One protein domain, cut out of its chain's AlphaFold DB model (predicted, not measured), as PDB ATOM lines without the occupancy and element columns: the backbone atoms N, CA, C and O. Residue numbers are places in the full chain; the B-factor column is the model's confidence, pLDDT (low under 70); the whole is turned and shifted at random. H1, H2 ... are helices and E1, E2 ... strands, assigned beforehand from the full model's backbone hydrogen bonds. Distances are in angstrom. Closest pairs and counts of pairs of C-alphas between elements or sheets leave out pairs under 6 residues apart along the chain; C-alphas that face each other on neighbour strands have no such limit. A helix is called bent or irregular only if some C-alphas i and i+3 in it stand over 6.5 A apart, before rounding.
ATOM      1  N   PRO A  64      10.349 -33.475  17.628       97.56
ATOM      2  CA  PRO A  64       9.230 -34.044  16.879       97.56
ATOM      3  C   PRO A  64       8.718 -33.098  15.783       97.56
ATOM      4  O   PRO A  64       8.690 -31.880  15.973       97.56
ATOM      5  N   ALA A  65       8.231 -33.653  14.667       97.19
ATOM      6  CA  ALA A  65       7.725 -32.862  13.539       97.19
ATOM      7  C   ALA A  65       6.672 -31.831  13.971       97.19
ATOM      8  O   ALA A  65       6.794 -30.665  13.622       97.19
ATOM      9  N   ALA A  66       5.714 -32.213  14.821       96.56
ATOM     10  CA  ALA A  66       4.707 -31.290  15.348       96.56
ATOM     11  C   ALA A  66       5.316 -30.025  15.991       96.56
ATOM     12  O   ALA A  66       4.840 -28.920  15.745       96.56
ATOM     13  N   GLN A  67       6.402 -30.173  16.759       96.56
ATOM     14  CA  GLN A  67       7.094 -29.043  17.382       96.56
ATOM     15  C   GLN A  67       7.813 -28.184  16.339       96.56
ATOM     16  O   GLN A  67       7.678 -26.964  16.357       96.56
ATOM     17  N   ARG A  68       8.529 -28.805  15.396       98.06
ATOM     18  CA  ARG A  68       9.219 -28.074  14.322       98.06
ATOM     19  C   ARG A  68       8.255 -27.283  13.444       98.06
ATOM     20  O   ARG A  68       8.570 -26.166  13.041       98.06
ATOM     21  N   ILE A  69       7.090 -27.858  13.150       98.06
ATOM     22  CA  ILE A  69       6.050 -27.196  12.364       98.06
ATOM     23  C   ILE A  69       5.495 -26.004  13.142       98.06
ATOM     24  O   ILE A  69       5.450 -24.913  12.584       98.06
ATOM     25  N   ALA A  70       5.155 -26.167  14.425       96.38
ATOM     26  CA  ALA A  70       4.709 -25.051  15.262       96.38
ATOM     27  C   ALA A  70       5.736 -23.904  15.274       96.38
ATOM     28  O   ALA A  70       5.398 -22.777  14.922       96.38
ATOM     29  N   THR A  71       7.013 -24.213  15.529       96.75
ATOM     30  CA  THR A  71       8.103 -23.226  15.502       96.75
ATOM     31  C   THR A  71       8.226 -22.522  14.147       96.75
ATOM     32  O   THR A  71       8.396 -21.304  14.102       96.75
ATOM     33  N   LEU A  72       8.102 -23.244  13.025       97.06
ATOM     34  CA  LEU A  72       8.097 -22.625  11.696       97.06
ATOM     35  C   LEU A  72       6.941 -21.628  11.546       97.06
ATOM     36  O   LEU A  72       7.157 -20.531  11.036       97.06
ATOM     37  N   PHE A  73       5.729 -22.000  11.960       95.81
ATOM     38  CA  PHE A  73       4.553 -21.140  11.843       95.81
ATOM     39  C   PHE A  73       4.644 -19.889  12.721       95.81
ATOM     40  O   PHE A  73       4.231 -18.827  12.260       95.81
ATOM     41  N   ASP A  74       5.243 -19.991  13.907       94.12
ATOM     42  CA  ASP A  74       5.499 -18.842  14.783       94.12
ATOM     43  C   ASP A  74       6.496 -17.867  14.137       94.12
ATOM     44  O   ASP A  74       6.239 -16.668  14.037       94.12
ATOM     45  N   HIS A  75       7.613 -18.372  13.598       92.19
ATOM     46  CA  HIS A  75       8.597 -17.528  12.907       92.19
ATOM     47  C   HIS A  75       8.079 -16.947  11.586       92.19
ATOM     48  O   HIS A  75       8.506 -15.871  11.159       92.19
ATOM     49  N   MET A  76       7.166 -17.656  10.923       92.44
ATOM     50  CA  MET A  76       6.625 -17.303   9.611       92.44
ATOM     51  C   MET A  76       5.179 -16.810   9.690       92.44
ATOM     52  O   MET A  76       4.446 -16.929   8.706       92.44
ATOM     53  N   GLU A  77       4.774 -16.206  10.808       88.88
ATOM     54  CA  GLU A  77       3.396 -15.768  11.072       88.88
ATOM     55  C   GLU A  77       2.803 -14.957   9.902       88.88
ATOM     56  O   GLU A  77       1.723 -15.259   9.392       88.88
ATOM     57  N   ARG A  78       3.561 -13.995   9.356       86.88
ATOM     58  CA  ARG A  78       3.126 -13.159   8.213       86.88
ATOM     59  C   ARG A  78       2.921 -13.933   6.908       86.88
ATOM     60  O   ARG A  78       2.278 -13.437   5.984       86.88
ATOM     61  N   SER A  79       3.516 -15.117   6.798       90.94
ATOM     62  CA  SER A  79       3.386 -16.025   5.655       90.94
ATOM     63  C   SER A  79       2.515 -17.240   5.975       90.94
ATOM     64  O   SER A  79       2.387 -18.119   5.123       90.94
ATOM     65  N   ARG A  80       1.870 -17.285   7.152       92.81
ATOM     66  CA  ARG A  80       1.019 -18.392   7.603       92.81
ATOM     67  C   ARG A  80       0.034 -18.851   6.530       92.81
ATOM     68  O   ARG A  80      -0.024 -20.039   6.238       92.81
ATOM     69  N   LYS A  81      -0.700 -17.917   5.913       91.75
ATOM     70  CA  LYS A  81      -1.699 -18.232   4.873       91.75
ATOM     71  C   LYS A  81      -1.084 -18.915   3.656       91.75
ATOM     72  O   LYS A  81      -1.709 -19.771   3.042       91.75
ATOM     73  N   ILE A  82       0.144 -18.535   3.303       94.69
ATOM     74  CA  ILE A  82       0.861 -19.143   2.183       94.69
ATOM     75  C   ILE A  82       1.261 -20.570   2.555       94.69
ATOM     76  O   ILE A  82       0.990 -21.487   1.789       94.69
ATOM     77  N   LEU A  83       1.842 -20.763   3.743       97.12
ATOM     78  CA  LEU A  83       2.245 -22.083   4.231       97.12
ATOM     79  C   LEU A  83       1.050 -23.039   4.340       97.12
ATOM     80  O   LEU A  83       1.111 -24.141   3.803       97.12
ATOM     81  N   LEU A  84      -0.057 -22.601   4.947       97.06
ATOM     82  CA  LEU A  84      -1.298 -23.380   4.992       97.06
ATOM     83  C   LEU A  84      -1.839 -23.681   3.598       97.06
ATOM     84  O   LEU A  84      -2.187 -24.822   3.326       97.06
ATOM     85  N   GLY A  85      -1.856 -22.694   2.699       96.44
ATOM     86  CA  GLY A  85      -2.354 -22.886   1.340       96.44
ATOM     87  C   GLY A  85      -1.522 -23.870   0.508       96.44
ATOM     88  O   GLY A  85      -2.068 -24.500  -0.395       96.44
ATOM     89  N   ILE A  86      -0.223 -24.022   0.802       98.19
ATOM     90  CA  ILE A  86       0.623 -25.079   0.218       98.19
ATOM     91  C   ILE A  86       0.208 -26.441   0.774       98.19
ATOM     92  O   ILE A  86      -0.019 -27.369  -0.003       98.19
ATOM     93  N   LEU A  87       0.099 -26.554   2.103       98.56
ATOM     94  CA  LEU A  87      -0.250 -27.810   2.768       98.56
ATOM     95  C   LEU A  87      -1.645 -28.297   2.369       98.56
ATOM     96  O   LEU A  87      -1.795 -29.467   2.047       98.56
ATOM     97  N   GLU A  88      -2.633 -27.407   2.319       98.00
ATOM     98  CA  GLU A  88      -4.000 -27.709   1.883       98.00
ATOM     99  C   GLU A  88      -4.032 -28.203   0.429       98.00
ATOM    100  O   GLU A  88      -4.693 -29.188   0.111       98.00
ATOM    101  N   MET A  89      -3.271 -27.563  -0.466       97.81
ATOM    102  CA  MET A  89      -3.203 -27.973  -1.870       97.81
ATOM    103  C   MET A  89      -2.608 -29.378  -2.044       97.81
ATOM    104  O   MET A  89      -3.050 -30.128  -2.919       97.81
ATOM    105  N   CYS A  90      -1.604 -29.717  -1.235       98.31
ATOM    106  CA  CYS A  90      -0.897 -30.997  -1.294       98.31
ATOM    107  C   CYS A  90      -1.480 -32.047  -0.334       98.31
ATOM    108  O   CYS A  90      -0.882 -33.112  -0.164       98.31
ATOM    109  N   ASP A  91      -2.616 -31.765   0.312       97.94
ATOM    110  CA  ASP A  91      -3.232 -32.682   1.264       97.94
ATOM    111  C   ASP A  91      -3.958 -33.824   0.548       97.94
ATOM    112  O   ASP A  91      -4.739 -33.619  -0.385       97.94
ATOM    113  N   GLY A  92      -3.662 -35.057   0.960       94.88
ATOM    114  CA  GLY A  92      -4.270 -36.278   0.423       94.88
ATOM    115  C   GLY A  92      -3.921 -36.644  -1.029       94.88
ATOM    116  O   GLY A  92      -4.330 -37.715  -1.482       94.88
ATOM    117  N   GLN A  93      -3.176 -35.815  -1.767       96.31
ATOM    118  CA  GLN A  93      -2.817 -36.073  -3.165       96.31
ATOM    119  C   GLN A  93      -1.458 -35.478  -3.549       96.31
ATOM    120  O   GLN A  93      -1.086 -34.391  -3.110       96.31
ATOM    121  N   VAL A  94      -0.735 -36.188  -4.418       98.00
ATOM    122  CA  VAL A  94       0.543 -35.728  -4.977       98.00
ATOM    123  C   VAL A  94       0.294 -34.568  -5.939       98.00
ATOM    124  O   VAL A  94      -0.494 -34.694  -6.878       98.00
ATOM    125  N   GLN A  95       0.994 -33.455  -5.728       98.38
ATOM    126  CA  GLN A  95       0.885 -32.255  -6.552       98.38
ATOM    127  C   GLN A  95       2.166 -31.992  -7.352       98.38
ATOM    128  O   GLN A  95       3.242 -31.901  -6.759       98.38
ATOM    129  N   PRO A  96       2.083 -31.802  -8.681       97.81
ATOM    130  CA  PRO A  96       3.223 -31.390  -9.492       97.81
ATOM    131  C   PRO A  96       3.813 -30.050  -9.041       97.81
ATOM    132  O   PRO A  96       3.074 -29.112  -8.722       97.81
ATOM    133  N   ASN A  97       5.141 -29.926  -9.098       97.69
ATOM    134  CA  ASN A  97       5.851 -28.716  -8.677       97.69
ATOM    135  C   ASN A  97       5.332 -27.432  -9.354       97.69
ATOM    136  O   ASN A  97       5.135 -26.419  -8.688       97.69
ATOM    137  N   GLU A  98       5.037 -27.477 -10.654       97.56
ATOM    138  CA  GLU A  98       4.536 -26.317 -11.409       97.56
ATOM    139  C   GLU A  98       3.204 -25.775 -10.866       97.56
ATOM    140  O   GLU A  98       3.001 -24.559 -10.796       97.56
ATOM    141  N   LEU A  99       2.298 -26.662 -10.437       97.94
ATOM    142  CA  LEU A  99       1.009 -26.253  -9.877       97.94
ATOM    143  C   LEU A  99       1.187 -25.611  -8.499       97.94
ATOM    144  O   LEU A  99       0.566 -24.581  -8.223       97.94
ATOM    145  N   VAL A 100       2.061 -26.180  -7.666       98.00
ATOM    146  CA  VAL A 100       2.383 -25.628  -6.343       98.00
ATOM    147  C   VAL A 100       3.044 -24.254  -6.478       98.00
ATOM    148  O   VAL A 100       2.617 -23.310  -5.815       98.00
ATOM    149  N   ILE A 101       3.996 -24.090  -7.403       97.62
ATOM    150  CA  ILE A 101       4.615 -22.790  -7.712       97.62
ATOM    151  C   ILE A 101       3.549 -21.764  -8.109       97.62
ATOM    152  O   ILE A 101       3.479 -20.692  -7.507       97.62
ATOM    153  N   SER A 102       2.665 -22.107  -9.052       96.62
ATOM    154  CA  SER A 102       1.598 -21.200  -9.493       96.62
ATOM    155  C   SER A 102       0.653 -20.809  -8.351       96.62
ATOM    156  O   SER A 102       0.200 -19.663  -8.268       96.62
ATOM    157  N   ARG A 103       0.347 -21.740  -7.438       95.81
ATOM    158  CA  ARG A 103      -0.467 -21.450  -6.252       95.81
ATOM    159  C   ARG A 103       0.243 -20.486  -5.307       95.81
ATOM    160  O   ARG A 103      -0.388 -19.525  -4.866       95.81
ATOM    161  N   ILE A 104       1.525 -20.708  -5.029       95.56
ATOM    162  CA  ILE A 104       2.321 -19.835  -4.160       95.56
ATOM    163  C   ILE A 104       2.405 -18.429  -4.748       95.56
ATOM    164  O   ILE A 104       2.173 -17.460  -4.032       95.56
ATOM    165  N   GLU A 105       2.669 -18.292  -6.047       93.88
ATOM    166  CA  GLU A 105       2.722 -16.987  -6.716       93.88
ATOM    167  C   GLU A 105       1.403 -16.218  -6.587       93.88
ATOM    168  O   GLU A 105       1.413 -15.026  -6.277       93.88
ATOM    169  N   LYS A 106       0.262 -16.904  -6.727       92.19
ATOM    170  CA  LYS A 106      -1.062 -16.302  -6.499       92.19
ATOM    171  C   LYS A 106      -1.244 -15.846  -5.052       92.19
ATOM    172  O   LYS A 106      -1.692 -14.727  -4.828       92.19
ATOM    173  N   LEU A 107      -0.881 -16.680  -4.075       90.62
ATOM    174  CA  LEU A 107      -0.978 -16.332  -2.649       90.62
ATOM    175  C   LEU A 107      -0.021 -15.189  -2.266       90.62
ATOM    176  O   LEU A 107      -0.320 -14.388  -1.382       90.62
ATOM    177  N   LYS A 108       1.116 -15.082  -2.958       89.31
ATOM    178  CA  LYS A 108       2.102 -14.013  -2.787       89.31
ATOM    179  C   LYS A 108       1.755 -12.716  -3.512       89.31
ATOM    180  O   LYS A 108       2.415 -11.722  -3.240       89.31
ATOM    181  N   ALA A 109       0.755 -12.682  -4.395       85.12
ATOM    182  CA  ALA A 109       0.496 -11.526  -5.263       85.12
ATOM    183  C   ALA A 109       0.397 -10.193  -4.496       85.12
ATOM    184  O   ALA A 109       0.865  -9.164  -4.978       85.12
ATOM    185  N   ASN A 110      -0.137 -10.231  -3.271       78.94
ATOM    186  CA  ASN A 110      -0.274  -9.061  -2.402       78.94
ATOM    187  C   ASN A 110       0.669  -9.066  -1.183       78.94
ATOM    188  O   ASN A 110       0.556  -8.211  -0.307       78.94
ATOM    189  N   ASN A 111       1.601 -10.019  -1.110       76.81
ATOM    190  CA  ASN A 111       2.547 -10.182  -0.011       76.81
ATOM    191  C   ASN A 111       3.985 -10.010  -0.527       76.81
ATOM    192  O   ASN A 111       4.474 -10.804  -1.330       76.81
ATOM    193  N   LYS A 112       4.700  -8.994  -0.026       74.06
ATOM    194  CA  LYS A 112       6.094  -8.678  -0.403       74.06
ATOM    195  C   LYS A 112       7.124  -9.633   0.226       74.06
ATOM    196  O   LYS A 112       8.178  -9.206   0.687       74.06
ATOM    197  N   SER A 113       6.823 -10.926   0.275       84.62
ATOM    198  CA  SER A 113       7.732 -11.935   0.810       84.62
ATOM    199  C   SER A 113       8.900 -12.189  -0.152       84.62
ATOM    200  O   SER A 113       8.700 -12.445  -1.344       84.62
ATOM    201  N   VAL A 114      10.125 -12.148   0.381       87.62
ATOM    202  CA  VAL A 114      11.381 -12.376  -0.360       87.62
ATOM    203  C   VAL A 114      11.666 -13.856  -0.634       87.62
ATOM    204  O   VAL A 114      12.511 -14.178  -1.464       87.62
ATOM    205  N   TYR A 115      10.957 -14.772   0.031       91.44
ATOM    206  CA  TYR A 115      11.157 -16.209  -0.145       91.44
ATOM    207  C   TYR A 115      10.624 -16.684  -1.496       91.44
ATOM    208  O   TYR A 115       9.495 -16.365  -1.881       91.44
ATOM    209  N   THR A 116      11.422 -17.468  -2.218       94.12
ATOM    210  CA  THR A 116      10.984 -18.149  -3.441       94.12
ATOM    211  C   THR A 116       9.981 -19.262  -3.108       94.12
ATOM    212  O   THR A 116       9.959 -19.740  -1.970       94.12
ATOM    213  N   PRO A 117       9.156 -19.704  -4.078       95.50
ATOM    214  CA  PRO A 117       8.290 -20.867  -3.892       95.50
ATOM    215  C   PRO A 117       9.046 -22.108  -3.404       95.50
ATOM    216  O   PRO A 117       8.618 -22.748  -2.448       95.50
ATOM    217  N   ASP A 118      10.217 -22.375  -3.984       95.50
ATOM    218  CA  ASP A 118      11.088 -23.481  -3.583       95.50
ATOM    219  C   ASP A 118      11.533 -23.370  -2.116       95.50
ATOM    220  O   ASP A 118      11.355 -24.309  -1.342       95.50
ATOM    221  N   ASN A 119      11.984 -22.184  -1.679       96.38
ATOM    222  CA  ASN A 119      12.360 -21.960  -0.282       96.38
ATOM    223  C   ASN A 119      11.188 -22.222   0.676       96.38
ATOM    224  O   ASN A 119      11.401 -22.758   1.762       96.38
ATOM    225  N   MET A 120       9.957 -21.859   0.296       96.75
ATOM    226  CA  MET A 120       8.766 -22.122   1.113       96.75
ATOM    227  C   MET A 120       8.466 -23.618   1.229       96.75
ATOM    228  O   MET A 120       8.265 -24.104   2.343       96.75
ATOM    229  N   CYS A 121       8.500 -24.353   0.114       98.00
ATOM    230  CA  CYS A 121       8.346 -25.807   0.131       98.00
ATOM    231  C   CYS A 121       9.443 -26.465   0.977       98.00
ATOM    232  O   CYS A 121       9.146 -27.275   1.852       98.00
ATOM    233  N   MET A 122      10.700 -26.055   0.806       97.25
ATOM    234  CA  MET A 122      11.826 -26.620   1.550       97.25
ATOM    235  C   MET A 122      11.792 -26.297   3.048       97.25
ATOM    236  O   MET A 122      12.229 -27.119   3.852       97.25
ATOM    237  N   MET A 123      11.250 -25.146   3.461       97.31
ATOM    238  CA  MET A 123      10.985 -24.875   4.881       97.31
ATOM    239  C   MET A 123       9.960 -25.858   5.459       97.31
ATOM    240  O   MET A 123      10.184 -26.401   6.540       97.31
ATOM    241  N   LEU A 124       8.880 -26.142   4.724       98.38
ATOM    242  CA  LEU A 124       7.873 -27.124   5.140       98.38
ATOM    243  C   LEU A 124       8.435 -28.552   5.168       98.38
ATOM    244  O   LEU A 124       8.124 -29.299   6.096       98.38
ATOM    245  N   VAL A 125       9.304 -28.917   4.219       97.88
ATOM    246  CA  VAL A 125      10.020 -30.205   4.228       97.88
ATOM    247  C   VAL A 125      10.902 -30.334   5.464       97.88
ATOM    248  O   VAL A 125      10.786 -31.308   6.201       97.88
ATOM    249  N   ARG A 126      11.734 -29.325   5.754       96.19
ATOM    250  CA  ARG A 126      12.612 -29.325   6.939       96.19
ATOM    251  C   ARG A 126      11.831 -29.385   8.251       96.19
ATOM    252  O   ARG A 126      12.272 -30.034   9.195       96.19
ATOM    253  N   ALA A 127      10.669 -28.738   8.315       97.75
ATOM    254  CA  ALA A 127       9.781 -28.847   9.469       97.75
ATOM    255  C   ALA A 127       9.136 -30.242   9.581       97.75
ATOM    256  O   ALA A 127       8.844 -30.706  10.683       97.75
ATOM    257  N   GLY A 128       8.985 -30.956   8.464       97.88
ATOM    258  CA  GLY A 128       8.307 -32.248   8.381       97.88
ATOM    259  C   GLY A 128       6.808 -32.136   8.095       97.88
ATOM    260  O   GLY A 128       6.077 -33.074   8.395       97.88
ATOM    261  N   ALA A 129       6.339 -31.008   7.549       98.50
ATOM    262  CA  ALA A 129       4.945 -30.810   7.127       98.50
ATOM    263  C   ALA A 129       4.686 -31.231   5.669       98.50
ATOM    264  O   ALA A 129       3.546 -31.485   5.286       98.50
ATOM    265  N   LEU A 130       5.732 -31.276   4.843       98.50
ATOM    266  CA  LEU A 130       5.651 -31.558   3.410       98.50
ATOM    267  C   LEU A 130       6.730 -32.577   3.030       98.50
ATOM    268  O   LEU A 130       7.793 -32.607   3.643       98.50
ATOM    269  N   ARG A 131       6.479 -33.394   2.010       97.81
ATOM    270  CA  ARG A 131       7.475 -34.274   1.392       97.81
ATOM    271  C   ARG A 131       7.693 -33.899  -0.057       97.81
ATOM    272  O   ARG A 131       6.742 -33.552  -0.762       97.81
ATOM    273  N   ARG A 132       8.948 -34.013  -0.482       97.56
ATOM    274  CA  ARG A 132       9.349 -33.990  -1.883       97.56
ATOM    275  C   ARG A 132       9.247 -35.418  -2.406       97.56
ATOM    276  O   ARG A 132       9.923 -36.308  -1.908       97.56
ATOM    277  N   VAL A 133       8.372 -35.642  -3.372       97.25
ATOM    278  CA  VAL A 133       8.061 -36.978  -3.892       97.25
ATOM    279  C   VAL A 133       8.103 -36.980  -5.413       97.25
ATOM    280  O   VAL A 133       8.090 -35.929  -6.049       97.25
ATOM    281  N   THR A 134       8.129 -38.155  -6.018       95.75
ATOM    282  CA  THR A 134       7.854 -38.328  -7.446       95.75
ATOM    283  C   THR A 134       6.356 -38.417  -7.720       95.75
ATOM    284  O   THR A 134       5.529 -38.414  -6.808       95.75
ATOM    285  N   GLN A 135       5.976 -38.479  -8.998       94.94
ATOM    286  CA  GLN A 135       4.569 -38.501  -9.419       94.94
ATOM    287  C   GLN A 135       3.771 -39.693  -8.855       94.94
ATOM    288  O   GLN A 135       2.563 -39.594  -8.655       94.94
ATOM    289  N   ASP A 136       4.437 -40.813  -8.595       93.38
ATOM    290  CA  ASP A 136       3.891 -42.023  -7.976       93.38
ATOM    291  C   ASP A 136       3.893 -41.983  -6.436       93.38
ATOM    292  O   ASP A 136       3.371 -42.900  -5.804       93.38
ATOM    293  N   GLY A 137       4.418 -40.916  -5.825       94.06
ATOM    294  CA  GLY A 137       4.433 -40.716  -4.373       94.06
ATOM    295  C   GLY A 137       5.616 -41.357  -3.644       94.06
ATOM    296  O   GLY A 137       5.620 -41.363  -2.413       94.06
ATOM    297  N   THR A 138       6.599 -41.880  -4.381       94.06
ATOM    298  CA  THR A 138       7.878 -42.346  -3.824       94.06
ATOM    299  C   THR A 138       8.689 -41.141  -3.342       94.06
ATOM    300  O   THR A 138       8.667 -40.090  -3.989       94.06
ATOM    301  N   ASP A 139       9.375 -41.259  -2.202       93.81
ATOM    302  CA  ASP A 139      10.213 -40.174  -1.686       93.81
ATOM    303  C   ASP A 139      11.341 -39.867  -2.678       93.81
ATOM    304  O   ASP A 139      11.971 -40.765  -3.243       93.81
ATOM    305  N   TYR A 140      11.550 -38.580  -2.958       92.38
ATOM    306  CA  TYR A 140      12.455 -38.172  -4.030       92.38
ATOM    307  C   TYR A 140      13.915 -38.487  -3.676       92.38
ATOM    308  O   TYR A 140      14.690 -38.869  -4.550       92.38
ATOM    309  N   GLU A 141      14.271 -38.378  -2.394       87.88
ATOM    310  CA  GLU A 141      15.594 -38.696  -1.852       87.88
ATOM    311  C   GLU A 141      15.976 -40.169  -2.091       87.88
ATOM    312  O   GLU A 141      17.117 -40.450  -2.451       87.88
ATOM    313  N   ASP A 142      15.012 -41.096  -2.008       87.81
ATOM    314  CA  ASP A 142      15.247 -42.524  -2.269       87.81
ATOM    315  C   ASP A 142      15.629 -42.791  -3.734       87.81
ATOM    316  O   ASP A 142      16.312 -43.770  -4.045       87.81
ATOM    317  N   ILE A 143      15.175 -41.937  -4.656       84.00
ATOM    318  CA  ILE A 143      15.445 -42.081  -6.089       84.00
ATOM    319  C   ILE A 143      16.699 -41.309  -6.489       84.00
ATOM    320  O   ILE A 143      17.485 -41.814  -7.291       84.00
ATOM    321  N   GLU A 144      16.911 -40.119  -5.925       77.00
ATOM    322  CA  GLU A 144      18.066 -39.263  -6.206       77.00
ATOM    323  C   GLU A 144      19.392 -40.008  -5.990       77.00
ATOM    324  O   GLU A 144      20.256 -39.987  -6.868       77.00
ATOM    325  N   ASP A 145      19.490 -40.787  -4.910       75.88
ATOM    326  CA  ASP A 145      20.674 -41.590  -4.580       75.88
ATOM    327  C   ASP A 145      20.908 -42.788  -5.526       75.88
ATOM    328  O   ASP A 145      21.987 -43.385  -5.528       75.88
ATOM    329  N   THR A 146      19.922 -43.148  -6.356       78.75
ATOM    330  CA  THR A 146      19.976 -44.315  -7.264       78.75
ATOM    331  C   THR A 146      20.086 -43.952  -8.747       78.75
ATOM    332  O   THR A 146      20.215 -44.839  -9.596       78.75
ATOM    333  N   LEU A 147      20.062 -42.659  -9.084       83.19
ATOM    334  CA  LEU A 147      20.178 -42.166 -10.458       83.19
ATOM    335  C   LEU A 147      21.623 -42.278 -10.973       83.19
ATOM    336  O   LEU A 147      22.383 -41.310 -10.998       83.19
ATOM    337  N   GLU A 148      22.005 -43.467 -11.437       84.12
ATOM    338  CA  GLU A 148      23.291 -43.669 -12.106       84.12
ATOM    339  C   GLU A 148      23.233 -43.262 -13.592       84.12
ATOM    340  O   GLU A 148      22.309 -43.661 -14.308       84.12
ATOM    341  N   PRO A 149      24.227 -42.511 -14.111       88.50
ATOM    342  CA  PRO A 149      24.300 -42.196 -15.532       88.50
ATOM    343  C   PRO A 149      24.465 -43.471 -16.367       88.50
ATOM    344  O   PRO A 149      25.231 -44.381 -16.035       88.50
ATOM    345  N   LYS A 150      23.777 -43.523 -17.506       90.00
ATOM    346  CA  LYS A 150      23.791 -44.684 -18.392       90.00
ATOM    347  C   LYS A 150      25.081 -44.709 -19.209       90.00
ATOM    348  O   LYS A 150      25.399 -43.757 -19.912       90.00
ATOM    349  N   ARG A 151      25.808 -45.825 -19.184       92.00
ATOM    350  CA  ARG A 151      26.978 -46.031 -20.056       92.00
ATOM    351  C   ARG A 151      26.535 -46.391 -21.472       92.00
ATOM    352  O   ARG A 151      25.779 -47.346 -21.660       92.00
ATOM    353  N   VAL A 152      27.021 -45.653 -22.465       93.56
ATOM    354  CA  VAL A 152      26.739 -45.873 -23.891       93.56
ATOM    355  C   VAL A 152      28.034 -45.865 -24.694       93.56
ATOM    356  O   VAL A 152      28.932 -45.085 -24.412       93.56
ATOM    357  N   VAL A 153      28.156 -46.736 -25.695       94.06
ATOM    358  CA  VAL A 153      29.349 -46.799 -26.553       94.06
ATOM    359  C   VAL A 153      29.020 -46.203 -27.914       94.06
ATOM    360  O   VAL A 153      28.112 -46.683 -28.591       94.06
ATOM    361  N   ILE A 154      29.775 -45.184 -28.319       93.69
ATOM    362  CA  ILE A 154      29.664 -44.527 -29.626       93.69
ATOM    363  C   ILE A 154      31.040 -44.611 -30.288       93.69
ATOM    364  O   ILE A 154      32.038 -44.215 -29.696       93.69
ATOM    365  N   ASP A 155      31.105 -45.206 -31.482       92.62
ATOM    366  CA  ASP A 155      32.347 -45.409 -32.250       92.62
ATOM    367  C   ASP A 155      33.488 -46.097 -31.470       92.62
ATOM    368  O   ASP A 155      34.671 -45.836 -31.680       92.62
ATOM    369  N   GLY A 156      33.137 -47.013 -30.561       92.06
ATOM    370  CA  GLY A 156      34.100 -47.759 -29.742       92.06
ATOM    371  C   GLY A 156      34.624 -47.001 -28.519       92.06
ATOM    372  O   GLY A 156      35.487 -47.523 -27.816       92.06
ATOM    373  N   VAL A 157      34.093 -45.808 -28.239       93.50
ATOM    374  CA  VAL A 157      34.396 -45.010 -27.045       93.50
ATOM    375  C   VAL A 157      33.196 -45.042 -26.095       93.50
ATOM    376  O   VAL A 157      32.057 -44.861 -26.522       93.50
ATOM    377  N   GLU A 158      33.441 -45.311 -24.811       95.12
ATOM    378  CA  GLU A 158      32.412 -45.303 -23.762       95.12
ATOM    379  C   GLU A 158      32.137 -43.865 -23.296       95.12
ATOM    380  O   GLU A 158      33.055 -43.122 -22.947       95.12
ATOM    381  N   TYR A 159      30.862 -43.490 -23.278       94.62
ATOM    382  CA  TYR A 159      30.334 -42.215 -22.812       94.62
ATOM    383  C   TYR A 159      29.321 -42.447 -21.688       94.62
ATOM    384  O   TYR A 159      28.674 -43.494 -21.614       94.62
ATOM    385  N   LEU A 160      29.160 -41.443 -20.828       94.25
ATOM    386  CA  LEU A 160      28.091 -41.383 -19.837       94.25
ATOM    387  C   LEU A 160      26.965 -40.498 -20.376       94.25
ATOM    388  O   LEU A 160      27.174 -39.321 -20.660       94.25
ATOM    389  N   GLU A 161      25.780 -41.075 -20.517       91.94
ATOM    390  CA  GLU A 161      24.546 -40.388 -20.876       91.94
ATOM    391  C   GLU A 161      23.758 -40.074 -19.589       91.94
ATOM    392  O   GLU A 161      23.485 -40.990 -18.802       91.94
ATOM    393  N   PRO A 162      23.394 -38.803 -19.336       88.56
ATOM    394  CA  PRO A 162      22.553 -38.446 -18.200       88.56
ATOM    395  C   PRO A 162      21.204 -39.163 -18.263       88.56
ATOM    396  O   PRO A 162      20.543 -39.172 -19.302       88.56
ATOM    397  N   VAL A 163      20.771 -39.734 -17.140       88.00
ATOM    398  CA  VAL A 163      19.404 -40.244 -17.009       88.00
ATOM    399  C   VAL A 163      18.482 -39.071 -16.689       88.00
ATOM    400  O   VAL A 163      18.843 -38.169 -15.935       88.00
ATOM    401  N   GLN A 164      17.291 -39.066 -17.285       86.56
ATOM    402  CA  GLN A 164      16.282 -38.067 -16.968       86.56
ATOM    403  C   GLN A 164      15.825 -38.253 -15.517       86.56
ATOM    404  O   GLN A 164      15.259 -39.292 -15.176       86.56
ATOM    405  N   ALA A 165      16.062 -37.242 -14.682       86.81
ATOM    406  CA  ALA A 165      15.560 -37.235 -13.317       86.81
ATOM    407  C   ALA A 165      14.016 -37.247 -13.316       86.81
ATOM    408  O   ALA A 165      13.400 -36.607 -14.182       86.81
ATOM    409  N   PRO A 166      13.377 -37.957 -12.370       90.00
ATOM    410  CA  PRO A 166      11.935 -37.895 -12.191       90.00
ATOM    411  C   PRO A 166      11.447 -36.465 -11.949       90.00
ATOM    412  O   PRO A 166      12.186 -35.592 -11.497       90.00
ATOM    413  N   GLN A 167      10.167 -36.223 -12.212       92.38
ATOM    414  CA  GLN A 167       9.566 -34.934 -11.891       92.38
ATOM    415  C   GLN A 167       9.401 -34.771 -10.379       92.38
ATOM    416  O   GLN A 167       8.900 -35.671  -9.704       92.38
ATOM    417  N   ILE A 168       9.758 -33.590  -9.877       95.88
ATOM    418  CA  ILE A 168       9.506 -33.193  -8.493       95.88
ATOM    419  C   ILE A 168       8.008 -32.934  -8.308       95.88
ATOM    420  O   ILE A 168       7.388 -32.169  -9.054       95.88
ATOM    421  N   CYS A 169       7.444 -33.551  -7.281       97.75
ATOM    422  CA  CYS A 169       6.094 -33.346  -6.790       97.75
ATOM    423  C   CYS A 169       6.114 -33.146  -5.266       97.75
ATOM    424  O   CYS A 169       7.128 -33.359  -4.598       97.75
ATOM    425  N   TRP A 170       4.977 -32.735  -4.717       98.44
ATOM    426  CA  TRP A 170       4.813 -32.412  -3.306       98.44
ATOM    427  C   TRP A 170       3.625 -33.160  -2.714       98.44
ATOM    428  O   TRP A 170       2.597 -33.327  -3.371       98.44
ATOM    429  N   LEU A 171       3.767 -33.595  -1.466       98.56
ATOM    430  CA  LEU A 171       2.713 -34.278  -0.723       98.56
ATOM    431  C   LEU A 171       2.774 -33.873   0.749       98.56
ATOM    432  O   LEU A 171       3.836 -33.942   1.368       98.56
ATOM    433  N   THR A 172       1.648 -33.459   1.316       98.75
ATOM    434  CA  THR A 172       1.555 -33.107   2.738       98.75
ATOM    435  C   THR A 172       1.726 -34.352   3.612       98.75
ATOM    436  O   THR A 172       1.227 -35.433   3.287       98.75
ATOM    437  N   THR A 173       2.485 -34.231   4.704       98.50
ATOM    438  CA  THR A 173       2.653 -35.311   5.692       98.50
ATOM    439  C   THR A 173       1.426 -35.417   6.598       98.50
ATOM    440  O   THR A 173       0.701 -34.435   6.744       98.50
ATOM    441  N   PRO A 174       1.210 -36.548   7.298       98.19
ATOM    442  CA  PRO A 174       0.142 -36.647   8.295       98.19
ATOM    443  C   PRO A 174       0.184 -35.535   9.354       98.19
ATOM    444  O   PRO A 174      -0.861 -35.038   9.772       98.19
ATOM    445  N   GLU A 175       1.377 -35.121   9.782       98.31
ATOM    446  CA  GLU A 175       1.572 -34.014  10.719       98.31
ATOM    447  C   GLU A 175       1.227 -32.659  10.085       98.31
ATOM    448  O   GLU A 175       0.612 -31.817  10.739       98.31
ATOM    449  N   GLY A 176       1.554 -32.451   8.807       98.25
ATOM    450  CA  GLY A 176       1.130 -31.271   8.050       98.25
ATOM    451  C   GLY A 176      -0.391 -31.194   7.888       98.25
ATOM    452  O   GLY A 176      -0.978 -30.134   8.113       98.25
ATOM    453  N   SER A 177      -1.050 -32.319   7.588       98.25
ATOM    454  CA  SER A 177      -2.513 -32.404   7.473       98.25
ATOM    455  C   SER A 177      -3.206 -32.071   8.797       98.25
ATOM    456  O   SER A 177      -4.239 -31.405   8.804       98.25
ATOM    457  N   GLN A 178      -2.628 -32.471   9.938       97.69
ATOM    458  CA  GLN A 178      -3.144 -32.085  11.258       97.69
ATOM    459  C   GLN A 178      -3.113 -30.568  11.470       97.69
ATOM    460  O   GLN A 178      -4.040 -30.027  12.064       97.69
ATOM    461  N   VAL A 179      -2.093 -29.872  10.963       96.81
ATOM    462  CA  VAL A 179      -2.001 -28.406  11.061       96.81
ATOM    463  C   VAL A 179      -3.044 -27.715  10.189       96.81
ATOM    464  O   VAL A 179      -3.639 -26.735  10.633       96.81
ATOM    465  N   VAL A 180      -3.310 -28.240   8.989       96.25
ATOM    466  CA  VAL A 180      -4.408 -27.756   8.135       96.25
ATOM    467  C   VAL A 180      -5.751 -27.963   8.835       96.25
ATOM    468  O   VAL A 180      -6.524 -27.020   8.970       96.25
ATOM    469  N   ALA A 181      -6.004 -29.165   9.359       95.81
ATOM    470  CA  ALA A 181      -7.247 -29.490  10.060       95.81
ATOM    471  C   ALA A 181      -7.442 -28.698  11.367       95.81
ATOM    472  O   ALA A 181      -8.575 -28.468  11.790       95.81
ATOM    473  N   ALA A 182      -6.350 -28.296  12.021       95.06
ATOM    474  CA  ALA A 182      -6.379 -27.502  13.243       95.06
ATOM    475  C   ALA A 182      -6.547 -25.994  12.993       95.06
ATOM    476  O   ALA A 182      -6.761 -25.257  13.958       95.06
ATOM    477  N   ASP A 183      -6.456 -25.502  11.751       94.25
ATOM    478  CA  ASP A 183      -6.701 -24.084  11.485       94.25
ATOM    479  C   ASP A 183      -8.186 -23.742  11.652       94.25
ATOM    480  O   ASP A 183      -9.057 -24.241  10.945       94.25
TER     481      ASP A 183
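This is residues 64 to 183 of the 282 residues of an uncharacterized protein of Slackia heliotrinireducens (strain ATCC 29202 / DSM 20476 / NCTC 11029 / RHS 1) (UniProt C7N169). A head of five crossed helices gathers round a small two-stranded sheet, E1 and E4, and a long thin arm reaches away from this head. H1, H2, H3, H4 and H6 belong to the head; short H5 is near the root of the arm, and the hairpin E2 and E3 makes its far end. The arm gives the whole its length, with spans of 62 by 31 by 23 A, only just elongated. The printed part has 120 residues, with six named helices and four named strands in the order H1 H2 H3 H4 E1 H5 E2 E3 E4 H6, and its class is mixed, helices and strands. Both sheets, E1 - E4 and E2 - E3, are antiparallel, and the whole is loose, with a radius of gyration of the C-alphas of 17.6 A.

H1, residues 65 to 75, begins with C-alpha 65 at (7.725, -32.862, 13.539) and is 15.4 A long from first to last C-alpha. H2, residues 77 to 89, is the longest helix, 19.0 A; it is irregular, with C-alphas 78 and 81 standing 7.8 A apart. H3, residues 97 to 108, measures 16.3 A, and H4, residues 117 to 127, 15.6 A. E1 is residues 130 to 133, 9.4 A, and H5 is residues 140 to 144, 6.1 A. E2, residues 150 to 154, measures 12.7 A and ends with C-alpha 154 at (29.664, -44.527, -29.626). E3, residues 157 to 161, measures 12.5 A, and E4, residues 169 to 172, 10.6 A. H6, residues 174 to 182, is 12.3 A long and ends with C-alpha 182 at (-6.379, -27.502, 13.243).

H1 touches H4 at a steep tilt of 47 degrees, opposite ways, with the C-alphas of Arg 68 and Ala 127 closest, at 4.9 A. H1 and H6 only just touch, with 3 pairs of C-alphas within 8 A, the closest those of Ala 66 and Glu 175, 6.2 A. H2 and H3 form a helical hairpin; they touch at a tilt of 36 degrees, only just steep, with the C-alphas of Ile 82 and Leu 107 closest, at 5.9 A. With residues 84 to 88 alone H2 touches H6, where the C-alphas of Leu 84 and Val 180 are closest, 6.2 A. H3, with residues 100 to 105 alone, touches H4 about perpendicular, at 80 degrees; the closest C-alphas are those of Ile 101 and Pro 117, 5.6 A. E1 and E4 are antiparallel at 147 degrees, with N 131 and O 171 within hydrogen-bond range at 2.8 A. The closest C-alphas of H4 and E1 are those of Leu 124 and Leu 130, 5.3 A; those of H2 and E4 are Leu 87 and Thr 172, 5.6 A. Residues 95 to 96 pair antiparallel with residues 169 to 170 of E4. The hairpin E2 and E3 has N 159 and O 152 at 2.7 A, and E3 and E4 are apart. Every O i to N i+4 pair is within hydrogen-bond range in H1, H3, H4, H5 and H6, and 7 of 9 are in H2.

The two C-alphas farthest apart are those of Gly 156 and Asp 183, 62.6 A. The printed part has no cut and no long link; the link from H3 to H4, 8 residues, is short. The mean pLDDT of the printed part is 93.7, that of H5 is 86, and no printed residue is under 70.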